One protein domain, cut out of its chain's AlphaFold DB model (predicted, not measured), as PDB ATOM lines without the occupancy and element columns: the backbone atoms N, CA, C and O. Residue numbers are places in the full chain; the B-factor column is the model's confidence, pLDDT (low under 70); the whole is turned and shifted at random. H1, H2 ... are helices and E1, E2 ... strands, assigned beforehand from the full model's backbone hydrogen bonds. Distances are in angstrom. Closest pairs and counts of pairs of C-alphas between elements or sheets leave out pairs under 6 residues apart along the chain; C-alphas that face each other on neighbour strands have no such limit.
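What this domain is: This is residues 17 to 86 and 95 to 154 of the 219 residues of an uncharacterized protein of Variovorax sp. OK202 (UniProt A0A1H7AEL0). One very long helix, H2, runs nearly the length of the model, and with its residues 50 to 61 it packs on H4, one of a loose group of three shorter helices, H3, H4 and H5, whose centres make a triangle. At the other end of H2 sits the little helix H1, and between the two ends residues 34 to 45 of H2 stand free; two tiny strands, E1 and E2, pair beside the last turns of H2. The printed part has 130 residues with five named helices and two named strands in the order H1, H2, E1, H3, E2, H4, H5; the sheet E1 - E2 is antiparallel and the class is mostly helix. The whole is loose, with a radius of gyration of the C-alphas of 18.5 A, and elongated, spanning 56 by 33 by 26 A.

How they stand to each other: H1, residues 17 to 21, is close to but not clearly touching H2, residues 29 to 64; their closest C-alphas, of Glu 20 and Leu 29, are 6.8 A apart. E1, residues 67 to 69, is the antiparallel neighbour of E2, residues 99 to 101, with N 68 and O 100 at 2.8 A and N 100 and O 68 at 2.9 A, within hydrogen-bond range. The closest C-alphas of H2 and E2, of Ala 61 and Ala 101, are 5.3 A apart. H3, residues 70 to 79, H4, residues 102 to 120, and H5, residues 127 to 145, form a bundle, three helices at shallow tilts to each other. H2, with residues 50 to 61 alone, touches residues 102 to 107 of H4, closest at the C-alphas of Ser 57 and Gln 103, 5.6 A, at a shallow tilt of 25 degrees, opposite ways. H3 is close to but not clearly touching H4, closest at the C-alphas of Val 73 and Ala 105, 6.4 A. H4 and H5 are a helical hairpin and only just touch, with 3 pairs of C-alphas within 8 A, the closest those of Arg 116 and Ala 129, 5.9 A. H2 is apart from H3 and H5. In H1, H2, H3, H4 and H5 every O i to N i+4 pair is within hydrogen-bond range.

Where its parts are: H1 begins at C-alpha 17 (111.466, 180.918, 145.193). H2 is 51.9 A long and ends at C-alpha 64 (140.520, 133.872, 137.335). H3 is 14.3 A long, H4 27.1 A and H5 26.8 A, ending at C-alpha 145 (143.660, 157.295, 124.656). E1 and E2 are each 6.7 A long.

The domain as a whole: The two C-alphas farthest apart, of Gly 26 and Gly 154, are 56.8 A apart. Residues 87 to 94 are not printed, and C-alphas 86 and 95 are 18.4 A apart across this cut. Of the links that are printed whole, none is long. The mean pLDDT of the printed part is 71.3; 50 residues are under 70, among them 80 to 86 and 139 to 154.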
ATOM      1  N   ASP A  17     112.295 180.386 146.276       93.81
ATOM      2  CA  ASP A  17     111.466 180.918 145.193       93.81
ATOM      3  C   ASP A  17     111.726 180.176 143.875       93.81
ATOM      4  O   ASP A  17     110.795 179.894 143.121       93.81
ATOM      5  N   GLU A  18     112.985 179.826 143.585       92.19
ATOM      6  CA  GLU A  18     113.328 178.976 142.439       92.19
ATOM      7  C   GLU A  18     112.648 177.609 142.512       92.19
ATOM      8  O   GLU A  18     112.095 177.152 141.512       92.19
ATOM      9  N   VAL A  19     112.649 176.973 143.686       90.88
ATOM     10  CA  VAL A  19     111.994 175.673 143.876       90.88
ATOM     11  C   VAL A  19     110.477 175.791 143.731       90.88
ATOM     12  O   VAL A  19     109.862 174.936 143.104       90.88
ATOM     13  N   GLU A  20     109.862 176.843 144.266       91.56
ATOM     14  CA  GLU A  20     108.412 177.048 144.156       91.56
ATOM     15  C   GLU A  20     107.966 177.287 142.704       91.56
ATOM     16  O   GLU A  20     106.895 176.829 142.312       91.56
ATOM     17  N   ARG A  21     108.807 177.917 141.869       93.25
ATOM     18  CA  ARG A  21     108.526 178.122 140.435       93.25
ATOM     19  C   ARG A  21     108.551 176.844 139.596       93.25
ATOM     20  O   ARG A  21     107.981 176.848 138.509       93.25
ATOM     21  N   VAL A  22     109.235 175.789 140.046       93.12
ATOM     22  CA  VAL A  22     109.340 174.519 139.299       93.12
ATOM     23  C   VAL A  22     108.324 173.465 139.741       93.12
ATOM     24  O   VAL A  22     108.323 172.369 139.185       93.12
ATOM     25  N   LEU A  23     107.477 173.774 140.727       90.94
ATOM     26  CA  LEU A  23     106.421 172.868 141.181       90.94
ATOM     27  C   LEU A  23     105.378 172.647 140.079       90.94
ATOM     28  O   LEU A  23     105.015 173.571 139.349       90.94
ATOM     29  N   GLY A  24     104.878 171.416 139.981       87.25
ATOM     30  CA  GLY A  24     103.738 171.093 139.125       87.25
ATOM     31  C   GLY A  24     102.412 171.663 139.648       87.25
ATOM     32  O   GLY A  24     102.303 172.122 140.786       87.25
ATOM     33  N   GLU A  25     101.362 171.600 138.826       89.12
ATOM     34  CA  GLU A  25     100.016 172.034 139.222       89.12
ATOM     35  C   GLU A  25      99.521 171.275 140.464       89.12
ATOM     36  O   GLU A  25      99.415 170.049 140.467       89.12
ATOM     37  N   GLY A  26      99.219 172.009 141.540       89.38
ATOM     38  CA  GLY A  26      98.752 171.430 142.805       89.38
ATOM     39  C   GLY A  26      99.817 170.666 143.604       89.38
ATOM     40  O   GLY A  26      99.486 170.081 144.636       89.38
ATOM     41  N   GLU A  27     101.081 170.671 143.171       92.19
ATOM     42  CA  GLU A  27     102.182 170.041 143.896       92.19
ATOM     43  C   GLU A  27     102.641 170.932 145.055       92.19
ATOM     44  O   GLU A  27     102.925 172.118 144.895       92.19
ATOM     45  N   SER A  28     102.744 170.358 146.254       92.69
ATOM     46  CA  SER A  28     103.307 171.069 147.403       92.69
ATOM     47  C   SER A  28     104.824 170.913 147.482       92.69
ATOM     48  O   SER A  28     105.382 169.856 147.179       92.69
ATOM     49  N   LEU A  29     105.495 171.919 148.047       90.75
ATOM     50  CA  LEU A  29     106.936 171.874 148.322       90.75
ATOM     51  C   LEU A  29     107.350 170.630 149.133       90.75
ATOM     52  O   LEU A  29     108.418 170.066 148.918       90.75
ATOM     53  N   SER A  30     106.498 170.179 150.060       89.81
ATOM     54  CA  SER A  30     106.774 168.987 150.873       89.81
ATOM     55  C   SER A  30     106.748 167.702 150.044       89.81
ATOM     56  O   SER A  30     107.625 166.859 150.220       89.81
ATOM     57  N   GLN A  31     105.787 167.566 149.121       88.06
ATOM     58  CA  GLN A  31     105.716 166.423 148.202       88.06
ATOM     59  C   GLN A  31     106.922 166.398 147.262       88.06
ATOM     60  O   GLN A  31     107.565 165.356 147.127       88.06
ATOM     61  N   PHE A  32     107.280 167.553 146.697       87.62
ATOM     62  CA  PHE A  32     108.450 167.691 145.835       87.62
ATOM     63  C   PHE A  32     109.746 167.286 146.560       87.62
ATOM     64  O   PHE A  32     110.512 166.449 146.077       87.62
ATOM     65  N   VAL A  33     109.976 167.817 147.768       89.06
ATOM     66  CA  VAL A  33     111.166 167.494 148.574       89.06
ATOM     67  C   VAL A  33     111.187 166.018 148.970       89.06
ATOM     68  O   VAL A  33     112.239 165.380 148.894       89.06
ATOM     69  N   GLU A  34     110.050 165.442 149.359       87.00
ATOM     70  CA  GLU A  34     109.965 164.015 149.668       87.00
ATOM     71  C   GLU A  34     110.351 163.159 148.453       87.00
ATOM     72  O   GLU A  34     111.191 162.258 148.571       87.00
ATOM     73  N   ALA A  35     109.778 163.453 147.284       80.12
ATOM     74  CA  ALA A  35     110.066 162.741 146.046       80.12
ATOM     75  C   ALA A  35     111.554 162.848 145.672       80.12
ATOM     76  O   ALA A  35     112.196 161.830 145.389       80.12
ATOM     77  N   ALA A  36     112.130 164.048 145.762       80.88
ATOM     78  CA  ALA A  36     113.543 164.291 145.499       80.88
ATOM     79  C   ALA A  36     114.456 163.510 146.461       80.88
ATOM     80  O   ALA A  36     115.408 162.853 146.026       80.88
ATOM     81  N   VAL A  37     114.157 163.516 147.765       85.75
ATOM     82  CA  VAL A  37     114.937 162.781 148.774       85.75
ATOM     83  C   VAL A  37     114.851 161.274 148.538       85.75
ATOM     84  O   VAL A  37     115.881 160.595 148.565       85.75
ATOM     85  N   ARG A  38     113.661 160.735 148.245       79.56
ATOM     86  CA  ARG A  38     113.488 159.314 147.902       79.56
ATOM     87  C   ARG A  38     114.293 158.934 146.661       79.56
ATOM     88  O   ARG A  38     115.003 157.926 146.689       79.56
ATOM     89  N   ALA A  39     114.241 159.756 145.613       67.06
ATOM     90  CA  ALA A  39     115.014 159.548 144.392       67.06
ATOM     91  C   ALA A  39     116.527 159.560 144.667       67.06
ATOM     92  O   ALA A  39     117.241 158.661 144.223       67.06
ATOM     93  N   CYS A  40     117.013 160.509 145.473       70.62
ATOM     94  CA  CYS A  40     118.422 160.597 145.856       70.62
ATOM     95  C   CYS A  40     118.887 159.390 146.682       70.62
ATOM     96  O   CYS A  40     119.998 158.894 146.490       70.62
ATOM     97  N   VAL A  41     118.059 158.900 147.611       78.88
ATOM     98  CA  VAL A  41     118.372 157.696 148.398       78.88
ATOM     99  C   VAL A  41     118.478 156.477 147.488       78.88
ATOM    100  O   VAL A  41     119.450 155.728 147.598       78.88
ATOM    101  N   LEU A  42     117.515 156.289 146.580       71.31
ATOM    102  CA  LEU A  42     117.541 155.183 145.627       71.31
ATOM    103  C   LEU A  42     118.782 155.263 144.732       71.31
ATOM    104  O   LEU A  42     119.525 154.291 144.639       71.31
ATOM    105  N   GLN A  43     119.069 156.440 144.171       69.19
ATOM    106  CA  GLN A  43     120.247 156.671 143.336       69.19
ATOM    107  C   GLN A  43     121.548 156.329 144.071       69.19
ATOM    108  O   GLN A  43     122.394 155.617 143.529       69.19
ATOM    109  N   ARG A  44     121.711 156.789 145.319       74.50
ATOM    110  CA  ARG A  44     122.910 156.504 146.123       74.50
ATOM    111  C   ARG A  44     123.062 155.017 146.427       74.50
ATOM    112  O   ARG A  44     124.182 154.515 146.380       74.50
ATOM    113  N   LYS A  45     121.962 154.310 146.708       66.56
ATOM    114  CA  LYS A  45     121.979 152.853 146.916       66.56
ATOM    115  C   LYS A  45     122.389 152.117 145.645       66.56
ATOM    116  O   LYS A  45     123.354 151.361 145.680       66.56
ATOM    117  N   SER A  46     121.742 152.418 144.518       68.12
ATOM    118  CA  SER A  46     122.076 151.820 143.222       68.12
ATOM    119  C   SER A  46     123.533 152.083 142.831       68.12
ATOM    120  O   SER A  46     124.219 151.172 142.371       68.12
ATOM    121  N   GLN A  47     124.043 153.298 143.060       61.69
ATOM    122  CA  GLN A  47     125.440 153.641 142.786       61.69
ATOM    123  C   GLN A  47     126.410 152.866 143.688       61.69
ATOM    124  O   GLN A  47     127.410 152.338 143.202       61.69
ATOM    125  N   ALA A  48     126.126 152.783 144.990       66.06
ATOM    126  CA  ALA A  48     126.962 152.046 145.932       66.06
ATOM    127  C   ALA A  48     127.016 150.550 145.586       66.06
ATOM    128  O   ALA A  48     128.098 149.965 145.553       66.06
ATOM    129  N   GLU A  49     125.870 149.950 145.265       73.69
ATOM    130  CA  GLU A  49     125.775 148.551 144.849       73.69
ATOM    131  C   GLU A  49     126.482 148.296 143.518       73.69
ATOM    132  O   GLU A  49     127.180 147.293 143.377       73.69
ATOM    133  N   PHE A  50     126.353 149.203 142.545       70.00
ATOM    134  CA  PHE A  50     127.061 149.104 141.270       70.00
ATOM    135  C   PHE A  50     128.582 149.115 141.469       70.00
ATOM    136  O   PHE A  50     129.286 148.249 140.952       70.00
ATOM    137  N   VAL A  51     129.097 150.041 142.284       74.00
ATOM    138  CA  VAL A  51     130.536 150.118 142.585       74.00
ATOM    139  C   VAL A  51     131.010 148.885 143.354       74.00
ATOM    140  O   VAL A  51     132.058 148.327 143.025       74.00
ATOM    141  N   ALA A  52     130.249 148.433 144.353       72.69
ATOM    142  CA  ALA A  52     130.587 147.247 145.133       72.69
ATOM    143  C   ALA A  52     130.655 145.991 144.249       72.69
ATOM    144  O   ALA A  52     131.643 145.253 144.305       72.69
ATOM    145  N   ARG A  53     129.656 145.790 143.378       74.06
ATOM    146  CA  ARG A  53     129.637 144.681 142.415       74.06
ATOM    147  C   ARG A  53     130.776 144.775 141.409       74.06
ATOM    148  O   ARG A  53     131.486 143.791 141.218       74.06
ATOM    149  N   GLY A  54     131.034 145.957 140.849       75.69
ATOM    150  CA  GLY A  54     132.153 146.180 139.931       75.69
ATOM    151  C   GLY A  54     133.514 145.866 140.564       75.69
ATOM    152  O   GLY A  54     134.355 145.215 139.946       75.69
ATOM    153  N   MET A  55     133.720 146.253 141.825       72.38
ATOM    154  CA  MET A  55     134.946 145.957 142.576       72.38
ATOM    155  C   MET A  55     135.105 144.461 142.873       72.38
ATOM    156  O   MET A  55     136.202 143.920 142.715       72.38
ATOM    157  N   ALA A  56     134.029 143.781 143.278       76.38
ATOM    158  CA  ALA A  56     134.038 142.340 143.527       76.38
ATOM    159  C   ALA A  56     134.287 141.540 142.237       76.38
ATOM    160  O   ALA A  56     135.123 140.634 142.219       76.38
ATOM    161  N   SER A  57     133.628 141.937 141.149       72.94
ATOM    162  CA  SER A  57     133.805 141.415 139.793       72.94
ATOM    163  C   SER A  57     135.251 141.560 139.315       72.94
ATOM    164  O   SER A  57     135.877 140.581 138.907       72.94
ATOM    165  N   LEU A  58     135.841 142.750 139.475       72.38
ATOM    166  CA  LEU A  58     137.248 142.992 139.159       72.38
ATOM    167  C   LEU A  58     138.185 142.117 139.999       72.38
ATOM    168  O   LEU A  58     139.152 141.569 139.472       72.38
ATOM    169  N   ALA A  59     137.927 141.983 141.300       75.19
ATOM    170  CA  ALA A  59     138.727 141.121 142.163       75.19
ATOM    171  C   ALA A  59     138.634 139.645 141.734       75.19
ATOM    172  O   ALA A  59     139.642 138.943 141.777       75.19
ATOM    173  N   GLY A  60     137.456 139.190 141.295       71.56
ATOM    174  CA  GLY A  60     137.240 137.866 140.710       71.56
ATOM    175  C   GLY A  60     138.026 137.659 139.416       71.56
ATOM    176  O   GLY A  60     138.844 136.746 139.355       71.56
ATOM    177  N   ALA A  61     137.860 138.550 138.436       78.94
ATOM    178  CA  ALA A  61     138.541 138.486 137.138       78.94
ATOM    179  C   ALA A  61     140.069 138.562 137.255       78.94
ATOM    180  O   ALA A  61     140.786 137.909 136.503       78.94
ATOM    181  N   ARG A  62     140.594 139.303 138.240       71.88
ATOM    182  CA  ARG A  62     142.036 139.304 138.535       71.88
ATOM    183  C   ARG A  62     142.548 137.938 138.983       71.88
ATOM    184  O   ARG A  62     143.665 137.588 138.632       71.88
ATOM    185  N   ARG A  63     141.755 137.187 139.752       77.25
ATOM    186  CA  ARG A  63     142.130 135.842 140.216       77.25
ATOM    187  C   ARG A  63     141.943 134.784 139.131       77.25
ATOM    188  O   ARG A  63     142.759 133.878 139.042       77.25
ATOM    189  N   SER A  64     140.871 134.880 138.344       81.19
ATOM    190  CA  SER A  64     140.520 133.872 137.335       81.19
ATOM    191  C   SER A  64     141.141 134.121 135.961       81.19
ATOM    192  O   SER A  64     141.223 133.199 135.159       81.19
ATOM    193  N   GLY A  65     141.545 135.357 135.659       77.56
ATOM    194  CA  GLY A  65     141.953 135.772 134.316       77.56
ATOM    195  C   GLY A  65     140.786 135.961 133.337       77.56
ATOM    196  O   GLY A  65     141.025 136.364 132.199       77.56
ATOM    197  N   ASP A  66     139.537 135.742 133.762       75.00
ATOM    198  CA  ASP A  66     138.352 135.784 132.897       75.00
ATOM    199  C   ASP A  66     137.874 137.225 132.656       75.00
ATOM    200  O   ASP A  66     137.302 137.884 133.532       75.00
ATOM    201  N   HIS A  67     138.146 137.722 131.451       74.31
ATOM    202  CA  HIS A  67     137.828 139.077 131.015       74.31
ATOM    203  C   HIS A  67     137.097 139.037 129.670       74.31
ATOM    204  O   HIS A  67     137.475 138.276 128.783       74.31
ATOM    205  N   ALA A  68     136.108 139.912 129.498       73.31
ATOM    206  CA  ALA A  68     135.432 140.158 128.231       73.31
ATOM    207  C   ALA A  68     136.089 141.329 127.480       73.31
ATOM    208  O   ALA A  68     136.513 142.317 128.095       73.31
ATOM    209  N   ASP A  69     136.164 141.228 126.153       75.56
ATOM    210  CA  ASP A  69     136.633 142.320 125.297       75.56
ATOM    211  C   ASP A  69     135.584 143.438 125.216       75.56
ATOM    212  O   ASP A  69     134.391 143.179 125.049       75.56
ATOM    213  N   ALA A  70     136.008 144.699 125.331       70.81
ATOM    214  CA  ALA A  70     135.080 145.827 125.302       70.81
ATOM    215  C   ALA A  70     134.319 145.962 123.972       70.81
ATOM    216  O   ALA A  70     133.163 146.385 123.979       70.81
ATOM    217  N   GLY A  71     134.933 145.596 122.842       68.69
ATOM    218  CA  GLY A  71     134.276 145.620 121.537       68.69
ATOM    219  C   GLY A  71     133.145 144.598 121.440       68.69
ATOM    220  O   GLY A  71     132.081 144.913 120.911       68.69
ATOM    221  N   GLU A  72     133.332 143.408 122.016       73.88
ATOM    222  CA  GLU A  72     132.301 142.363 122.073       73.88
ATOM    223  C   GLU A  72     131.088 142.798 122.912       73.88
ATOM    224  O   GLU A  72     129.941 142.641 122.486       73.88
ATOM    225  N   VAL A  73     131.336 143.404 124.077       77.50
ATOM    226  CA  VAL A  73     130.275 143.907 124.969       77.50
ATOM    227  C   VAL A  73     129.464 145.011 124.286       77.50
ATOM    228  O   VAL A  73     128.235 144.992 124.308       77.50
ATOM    229  N   MET A  74     130.131 145.939 123.601       73.75
ATOM    230  CA  MET A  74     129.445 147.015 122.881       73.75
ATOM    231  C   MET A  74     128.687 146.532 121.656       73.75
ATOM    232  O   MET A  74     127.614 147.051 121.365       73.75
ATOM    233  N   HIS A  75     129.198 145.519 120.962       73.56
ATOM    234  CA  HIS A  75     128.467 144.887 119.873       73.56
ATOM    235  C   HIS A  75     127.166 144.239 120.380       73.56
ATOM    236  O   HIS A  75     126.123 144.355 119.736       73.56
ATOM    237  N   ARG A  76     127.193 143.575 121.546       77.81
ATOM    238  CA  ARG A  76     125.989 142.999 122.176       77.81
ATOM    239  C   ARG A  76     124.963 144.069 122.552       77.81
ATOM    240  O   ARG A  76     123.803 143.934 122.168       77.81
ATOM    241  N   LEU A  77     125.402 145.143 123.207       77.94
ATOM    242  CA  LEU A  77     124.553 146.286 123.570       77.94
ATOM    243  C   LEU A  77     123.985 147.002 122.332       77.94
ATOM    244  O   LEU A  77     122.799 147.322 122.271       77.94
ATOM    245  N   GLY A  78     124.809 147.185 121.299       66.81
ATOM    246  CA  GLY A  78     124.399 147.748 120.014       66.81
ATOM    247  C   GLY A  78     123.334 146.900 119.324       66.81
ATOM    248  O   GLY A  78     122.345 147.446 118.860       66.81
ATOM    249  N   LYS A  79     123.458 145.564 119.344       73.62
ATOM    250  CA  LYS A  79     122.458 144.633 118.783       73.62
ATOM    251  C   LYS A  79     121.091 144.723 119.478       73.62
ATOM    252  O   LYS A  79     120.069 144.448 118.854       73.62
ATOM    253  N   GLN A  80     121.061 145.095 120.755       65.38
ATOM    254  CA  GLN A  80     119.832 145.283 121.537       65.38
ATOM    255  C   GLN A  80     119.115 146.618 121.242       65.38
ATOM    256  O   GLN A  80     118.049 146.882 121.801       65.38
ATOM    257  N   THR A  81     119.674 147.439 120.349       47.81
ATOM    258  CA  THR A  81     119.163 148.749 119.932       47.81
ATOM    259  C   THR A  81     119.099 148.755 118.398       47.81
ATOM    260  O   THR A  81     119.943 148.151 117.746       47.81
ATOM    261  N   ARG A  82     118.122 149.400 117.747       49.19
ATOM    262  CA  ARG A  82     118.083 149.477 116.265       49.19
ATOM    263  C   ARG A  82     119.105 150.482 115.704       49.19
ATOM    264  O   ARG A  82     118.778 151.273 114.828       49.19
ATOM    265  N   ILE A  83     120.348 150.439 116.177       41.06
ATOM    266  CA  ILE A  83     121.462 151.176 115.584       41.06
ATOM    267  C   ILE A  83     122.430 150.157 114.998       41.06
ATOM    268  O   ILE A  83     123.287 149.601 115.680       41.06
ATOM    269  N   GLY A  84     122.306 149.937 113.691       48.16
ATOM    270  CA  GLY A  84     123.434 149.467 112.906       48.16
ATOM    271  C   GLY A  84     124.424 150.617 112.773       48.16
ATOM    272  O   GLY A  84     124.176 151.544 112.008       48.16
ATOM    273  N   LYS A  85     125.535 150.569 113.509       40.06
ATOM    274  CA  LYS A  85     126.758 151.260 113.096       40.06
ATOM    275  C   LYS A  85     127.966 150.356 113.282       40.06
ATOM    276  O   LYS A  85     128.165 149.754 114.334       40.06
ATOM    277  N   GLU A  86     128.702 150.252 112.184       42.50
ATOM    278  CA  GLU A  86     129.858 149.399 111.958       42.50
ATOM    279  C   GLU A  86     130.990 149.663 112.955       42.50
ATOM    280  O   GLU A  86     131.207 150.779 113.431       42.50
ATOM    281  N   SER A  95     146.840 151.399 120.702       51.38
ATOM    282  CA  SER A  95     145.562 151.292 121.396       51.38
ATOM    283  C   SER A  95     145.682 150.363 122.601       51.38
ATOM    284  O   SER A  95     145.932 149.169 122.434       51.38
ATOM    285  N   CYS A  96     145.452 150.878 123.807       48.91
ATOM    286  CA  CYS A  96     145.201 150.012 124.954       48.91
ATOM    287  C   CYS A  96     143.886 149.255 124.712       48.91
ATOM    288  O   CYS A  96     142.862 149.876 124.421       48.91
ATOM    289  N   ALA A  97     143.910 147.924 124.801       60.91
ATOM    290  CA  ALA A  97     142.693 147.121 124.757       60.91
ATOM    291  C   ALA A  97     141.946 147.288 126.088       60.91
ATOM    292  O   ALA A  97     142.495 146.989 127.152       60.91
ATOM    293  N   VAL A  98     140.714 147.794 126.037       67.19
ATOM    294  CA  VAL A  98     139.844 147.880 127.214       67.19
ATOM    295  C   VAL A  98     139.205 146.513 127.410       67.19
ATOM    296  O   VAL A  98     138.610 145.961 126.487       67.19
ATOM    297  N   ARG A  99     139.349 145.955 128.609       70.56
ATOM    298  CA  ARG A  99     138.735 144.682 128.985       70.56
ATOM    299  C   ARG A  99     137.900 144.870 130.236       70.56
ATOM    300  O   ARG A  99     138.357 145.492 131.198       70.56
ATOM    301  N   PHE A 100     136.703 144.306 130.224       69.38
ATOM    302  CA  PHE A 100     135.827 144.269 131.385       69.38
ATOM    303  C   PHE A 100     135.972 142.923 132.086       69.38
ATOM    304  O   PHE A 100     136.200 141.896 131.453       69.38
ATOM    305  N   ALA A 101     135.814 142.904 133.405       74.81
ATOM    306  CA  ALA A 101     135.513 141.649 134.081       74.81
ATOM    307  C   ALA A 101     134.166 141.123 133.552       74.81
ATOM    308  O   ALA A 101     133.249 141.915 133.337       74.81
ATOM    309  N   ARG A 102     134.026 139.810 133.348       71.25
ATOM    310  CA  ARG A 102     132.828 139.226 132.714       71.25
ATOM    311  C   ARG A 102     131.530 139.581 133.446       71.25
ATOM    312  O   ARG A 102     130.582 140.060 132.837       71.25
ATOM    313  N   GLN A 103     131.553 139.513 134.775       70.19
ATOM    314  CA  GLN A 103     130.441 139.945 135.625       70.19
ATOM    315  C   GLN A 103     130.161 141.460 135.517       70.19
ATOM    316  O   GLN A 103     129.020 141.888 135.636       70.19
ATOM    317  N   ALA A 104     131.186 142.286 135.267       70.94
ATOM    318  CA  ALA A 104     130.991 143.720 135.049       70.94
ATOM    319  C   ALA A 104     130.355 144.007 133.680       70.94
ATOM    320  O   ALA A 104     129.547 144.921 133.581       70.94
ATOM    321  N   ALA A 105     130.681 143.220 132.649       74.69
ATOM    322  CA  ALA A 105     130.016 143.311 131.352       74.69
ATOM    323  C   ALA A 105     128.516 142.997 131.470       74.69
ATOM    324  O   ALA A 105     127.689 143.776 131.008       74.69
ATOM    325  N   GLU A 106     128.158 141.921 132.175       77.62
ATOM    326  CA  GLU A 106     126.752 141.587 132.438       77.62
ATOM    327  C   GLU A 106     126.026 142.658 133.259       77.62
ATOM    328  O   GLU A 106     124.848 142.925 133.042       77.62
ATOM    329  N   ASP A 107     126.706 143.282 134.222       74.12
ATOM    330  CA  ASP A 107     126.104 144.339 135.034       74.12
ATOM    331  C   ASP A 107     125.878 145.633 134.239       74.12
ATOM    332  O   ASP A 107     124.915 146.347 134.517       74.12
ATOM    333  N   ILE A 108     126.712 145.922 133.234       75.94
ATOM    334  CA  ILE A 108     126.482 147.025 132.287       75.94
ATOM    335  C   ILE A 108     125.241 146.736 131.434       75.94
ATOM    336  O   ILE A 108     124.410 147.624 131.265       75.94
ATOM    337  N   GLU A 109     125.078 145.502 130.955       78.44
ATOM    338  CA  GLU A 109     123.882 145.091 130.208       78.44
ATOM    339  C   GLU A 109     122.618 145.175 131.065       78.44
ATOM    340  O   GLU A 109     121.649 145.809 130.658       78.44
ATOM    341  N   ARG A 110     122.658 144.666 132.304       79.69
ATOM    342  CA  ARG A 110     121.542 144.791 133.257       79.69
ATOM    343  C   ARG A 110     121.165 146.246 133.535       79.69
ATOM    344  O   ARG A 110     119.985 146.566 133.654       79.69
ATOM    345  N   LEU A 111     122.155 147.130 133.675       75.62
ATOM    346  CA  LEU A 111     121.912 148.557 133.885       75.62
ATOM    347  C   LEU A 111     121.264 149.195 132.652       75.62
ATOM    348  O   LEU A 111     120.350 150.006 132.796       75.62
ATOM    349  N   TYR A 112     121.730 148.828 131.460       76.19
ATOM    350  CA  TYR A 112     121.178 149.316 130.204       76.19
ATOM    351  C   TYR A 112     119.729 148.862 130.002       76.19
ATOM    352  O   TYR A 112     118.867 149.694 129.715       76.19
ATOM    353  N   ASP A 113     119.440 147.582 130.242       78.62
ATOM    354  CA  ASP A 113     118.087 147.027 130.172       78.62
ATOM    355  C   ASP A 113     117.145 147.735 131.151       78.62
ATOM    356  O   ASP A 113     116.069 148.168 130.750       78.62
ATOM    357  N   PHE A 114     117.580 147.972 132.395       74.50
ATOM    358  CA  PHE A 114     116.782 148.710 133.380       74.50
ATOM    359  C   PHE A 114     116.455 150.141 132.931       74.50
ATOM    360  O   PHE A 114     115.323 150.600 133.096       74.50
ATOM    361  N   VAL A 115     117.431 150.866 132.372       69.12
ATOM    362  CA  VAL A 115     117.204 152.224 131.848       69.12
ATOM    363  C   VAL A 115     116.231 152.178 130.674       69.12
ATOM    364  O   VAL A 115     115.274 152.946 130.652       69.12
ATOM    365  N   ARG A 116     116.419 151.244 129.738       73.31
ATOM    366  CA  ARG A 116     115.551 151.092 128.567       73.31
ATOM    367  C   ARG A 116     114.116 150.735 128.959       73.31
ATOM    368  O   ARG A 116     113.184 151.368 128.482       73.31
ATOM    369  N   GLU A 117     113.927 149.749 129.834       71.19
ATOM    370  CA  GLU A 117     112.609 149.307 130.307       71.19
ATOM    371  C   GLU A 117     111.878 150.402 131.083       71.19
ATOM    372  O   GLU A 117     110.677 150.591 130.903       71.19
ATOM    373  N   ARG A 118     112.600 151.164 131.912       69.88
ATOM    374  CA  ARG A 118     112.033 152.298 132.645       69.88
ATOM    375  C   ARG A 118     111.495 153.378 131.709       69.88
ATOM    376  O   ARG A 118     110.425 153.916 131.988       69.88
ATOM    377  N   GLU A 119     112.237 153.720 130.660       65.94
ATOM    378  CA  GLU A 119     111.796 154.728 129.693       65.94
ATOM    379  C   GLU A 119     110.634 154.198 128.842       65.94
ATOM    380  O   GLU A 119     109.631 154.890 128.696       65.94
ATOM    381  N   LEU A 120     110.687 152.936 128.397       64.06
ATOM    382  CA  LEU A 120     109.580 152.283 127.681       64.06
ATOM    383  C   LEU A 120     108.283 152.243 128.506       64.06
ATOM    384  O   LEU A 120     107.201 152.452 127.968       64.06
ATOM    385  N   ALA A 121     108.375 152.002 129.816       69.31
ATOM    386  CA  ALA A 121     107.214 151.939 130.704       69.31
ATOM    387  C   ALA A 121     106.568 153.308 130.992       69.31
ATOM    388  O   ALA A 121     105.469 153.356 131.543       69.31
ATOM    389  N   ARG A 122     107.248 154.417 130.678       68.94
ATOM    390  CA  ARG A 122     106.782 155.788 130.949       68.94
ATOM    391  C   ARG A 122     106.457 156.582 129.684       68.94
ATOM    392  O   ARG A 122     106.269 157.788 129.794       68.94
ATOM    393  N   ASP A 123     106.416 155.919 128.526       60.62
ATOM    394  CA  ASP A 123     106.343 156.573 127.209       60.62
ATOM    395  C   ASP A 123     107.454 157.638 127.047       60.62
ATOM    396  O   ASP A 123     107.260 158.738 126.535       60.62
ATOM    397  N   GLY A 124     108.627 157.326 127.612       62.38
ATOM    398  CA  GLY A 124     109.794 158.196 127.685       62.38
ATOM    399  C   GLY A 124     110.594 158.234 126.386       62.38
ATOM    400  O   GLY A 124     110.339 157.493 125.438       62.38
ATOM    401  N   ASP A 125     111.601 159.105 126.353       66.94
ATOM    402  CA  ASP A 125     112.403 159.359 125.158       66.94
ATOM    403  C   ASP A 125     113.348 158.176 124.852       66.94
ATOM    404  O   ASP A 125     114.323 157.959 125.588       66.94
ATOM    405  N   PRO A 126     113.142 157.427 123.749       66.31
ATOM    406  CA  PRO A 126     114.042 156.343 123.363       66.31
ATOM    407  C   PRO A 126     115.467 156.840 123.069       66.31
ATOM    408  O   PRO A 126     116.422 156.070 123.218       66.31
ATOM    409  N   ALA A 127     115.652 158.126 122.743       69.81
ATOM    410  CA  ALA A 127     116.971 158.715 122.528       69.81
ATOM    411  C   ALA A 127     117.808 158.792 123.818       69.81
ATOM    412  O   ALA A 127     119.030 158.950 123.752       69.81
ATOM    413  N   LEU A 128     117.211 158.626 125.009       70.06
ATOM    414  CA  LEU A 128     117.974 158.511 126.255       70.06
ATOM    415  C   LEU A 128     118.846 157.248 126.269       70.06
ATOM    416  O   LEU A 128     119.999 157.304 126.705       70.06
ATOM    417  N   ALA A 129     118.322 156.128 125.769       67.31
ATOM    418  CA  ALA A 129     119.067 154.877 125.670       67.31
ATOM    419  C   ALA A 129     120.216 155.002 124.653       67.31
ATOM    420  O   ALA A 129     121.315 154.497 124.883       67.31
ATOM    421  N   GLU A 130     120.002 155.739 123.563       68.12
ATOM    422  CA  GLU A 130     121.037 156.017 122.561       68.12
ATOM    423  C   GLU A 130     122.140 156.925 123.118       68.12
ATOM    424  O   GLU A 130     123.324 156.599 123.031       68.12
ATOM    425  N   ARG A 131     121.763 158.014 123.798       72.88
ATOM    426  CA  ARG A 131     122.697 158.910 124.497       72.88
ATOM    427  C   ARG A 131     123.493 158.192 125.585       72.88
ATOM    428  O   ARG A 131     124.655 158.522 125.812       72.88
ATOM    429  N   ALA A 132     122.891 157.217 126.267       72.00
ATOM    430  CA  ALA A 132     123.597 156.390 127.240       72.00
ATOM    431  C   ALA A 132     124.680 155.532 126.565       72.00
ATOM    432  O   ALA A 132     125.809 155.487 127.057       72.00
ATOM    433  N   LEU A 133     124.382 154.913 125.415       72.12
ATOM    434  CA  LEU A 133     125.380 154.171 124.634       72.12
ATOM    435  C   LEU A 133     126.488 155.079 124.105       72.12
ATOM    436  O   LEU A 133     127.660 154.710 124.178       72.12
ATOM    437  N   GLU A 134     126.142 156.271 123.623       71.94
ATOM    438  CA  GLU A 134     127.119 157.261 123.171       71.94
ATOM    439  C   GLU A 134     128.039 157.698 124.321       71.94
ATOM    440  O   GLU A 134     129.261 157.722 124.169       71.94
ATOM    441  N   ALA A 135     127.486 157.963 125.508       74.56
ATOM    442  CA  ALA A 135     128.261 158.321 126.693       74.56
ATOM    443  C   ALA A 135     129.209 157.192 127.140       74.56
ATOM    444  O   ALA A 135     130.371 157.454 127.467       74.56
ATOM    445  N   ILE A 136     128.750 155.936 127.114       74.00
ATOM    446  CA  ILE A 136     129.583 154.761 127.414       74.00
ATOM    447  C   ILE A 136     130.689 154.611 126.354       74.00
ATOM    448  O   ILE A 136     131.859 154.432 126.707       74.00
ATOM    449  N   GLY A 137     130.344 154.767 125.071       69.75
ATOM    450  CA  GLY A 137     131.259 154.790 123.925       69.75
ATOM    451  C   GLY A 137     132.377 155.820 124.078       69.75
ATOM    452  O   GLY A 137     133.562 155.480 124.015       69.75
ATOM    453  N   ASN A 138     131.999 157.065 124.367       71.19
ATOM    454  CA  ASN A 138     132.913 158.179 124.605       71.19
ATOM    455  C   ASN A 138     133.813 157.928 125.822       71.19
ATOM    456  O   ASN A 138     135.014 158.205 125.773       71.19
ATOM    457  N   GLY A 139     133.263 157.335 126.886       68.81
ATOM    458  CA  GLY A 139     134.025 156.886 128.046       68.81
ATOM    459  C   GLY A 139     135.132 155.905 127.659       68.81
ATOM    460  O   GLY A 139     136.298 156.151 127.959       68.81
ATOM    461  N   MET A 140     134.818 154.830 126.932       68.69
ATOM    462  CA  MET A 140     135.829 153.845 126.514       68.69
ATOM    463  C   MET A 140     136.845 154.412 125.524       68.69
ATOM    464  O   MET A 140     138.025 154.066 125.607       68.69
ATOM    465  N   ALA A 141     136.424 155.294 124.614       66.56
ATOM    466  CA  ALA A 141     137.345 156.002 123.734       66.56
ATOM    467  C   ALA A 141     138.353 156.814 124.565       66.56
ATOM    468  O   ALA A 141     139.561 156.679 124.371       66.56
ATOM    469  N   ALA A 142     137.886 157.557 125.574       66.00
ATOM    470  CA  ALA A 142     138.762 158.271 126.500       66.00
ATOM    471  C   ALA A 142     139.722 157.323 127.248       66.00
ATOM    472  O   ALA A 142     140.904 157.641 127.393       66.00
ATOM    473  N   LEU A 143     139.262 156.132 127.655       67.69
ATOM    474  CA  LEU A 143     140.115 155.116 128.289       67.69
ATOM    475  C   LEU A 143     141.187 154.554 127.343       67.69
ATOM    476  O   LEU A 143     142.309 154.291 127.777       67.69
ATOM    477  N   ARG A 144     140.868 154.407 126.051       64.12
ATOM    478  CA  ARG A 144     141.794 153.936 125.009       64.12
ATOM    479  C   ARG A 144     142.950 154.915 124.782       64.12
ATOM    480  O   ARG A 144     144.068 154.469 124.524       64.12
ATOM    481  N   PHE A 145     142.688 156.220 124.904       53.62
ATOM    482  CA  PHE A 145     143.660 157.295 124.656       53.62
ATOM    483  C   PHE A 145     144.345 157.838 125.921       53.62
ATOM    484  O   PHE A 145     145.435 158.401 125.826       53.62
ATOM    485  N   SER A 146     143.756 157.654 127.107       53.69
ATOM    486  CA  SER A 146     144.307 158.132 128.382       53.69
ATOM    487  C   SER A 146     144.377 157.015 129.438       53.69
ATOM    488  O   SER A 146     143.625 157.014 130.421       53.69
ATOM    489  N   PRO A 147     145.326 156.064 129.297       53.44
ATOM    490  CA  PRO A 147     145.432 154.877 130.154       53.44
ATOM    491  C   PRO A 147     145.821 155.185 131.611       53.44
ATOM    492  O   PRO A 147     145.846 154.288 132.454       53.44
ATOM    493  N   PHE A 148     146.134 156.445 131.927       51.03
ATOM    494  CA  PHE A 148     146.494 156.908 133.270       51.03
ATOM    495  C   PHE A 148     145.279 157.273 134.134       51.03
ATOM    496  O   PHE A 148     145.430 157.451 135.341       51.03
ATOM    497  N   THR A 149     144.083 157.359 133.544       46.22
ATOM    498  CA  THR A 149     142.826 157.639 134.264       46.22
ATOM    499  C   THR A 149     142.227 156.398 134.936       46.22
ATOM    500  O   THR A 149     141.324 156.520 135.760       46.22
ATOM    501  N   CYS A 150     142.752 155.203 134.638       52.28
ATOM    502  CA  CYS A 150     142.258 153.924 135.146       52.28
ATOM    503  C   CYS A 150     143.249 153.195 136.057       52.28
ATOM    504  O   CYS A 150     144.469 153.258 135.898       52.28
ATOM    505  N   ARG A 151     142.707 152.399 136.986       49.72
ATOM    506  CA  ARG A 151     143.488 151.467 137.806       49.72
ATOM    507  C   ARG A 151     143.779 150.198 136.994       49.72
ATOM    508  O   ARG A 151     142.893 149.362 136.839       49.72
ATOM    509  N   LYS A 152     145.014 150.052 136.493       54.44
ATOM    510  CA  LYS A 152     145.488 148.879 135.722       54.44
ATOM    511  C   LYS A 152     145.077 147.547 136.368       54.44
ATOM    512  O   LYS A 152     145.259 147.358 137.574       54.44
ATOM    513  N   ALA A 153     144.549 146.629 135.562       43.81
ATOM    514  CA  ALA A 153     144.350 145.229 135.926       43.81
ATOM    515  C   ALA A 153     145.591 144.422 135.503       43.81
ATOM    516  O   ALA A 153     145.991 144.489 134.346       43.81
ATOM    517  N   GLY A 154     146.219 143.729 136.457       46.19
ATOM    518  CA  GLY A 154     147.414 142.902 136.257       46.19
ATOM    519  C   GLY A 154     148.428 143.044 137.401       46.19
ATOM    520  O   GLY A 154     148.607 144.140 137.934       46.19
TER     521      GLY A 154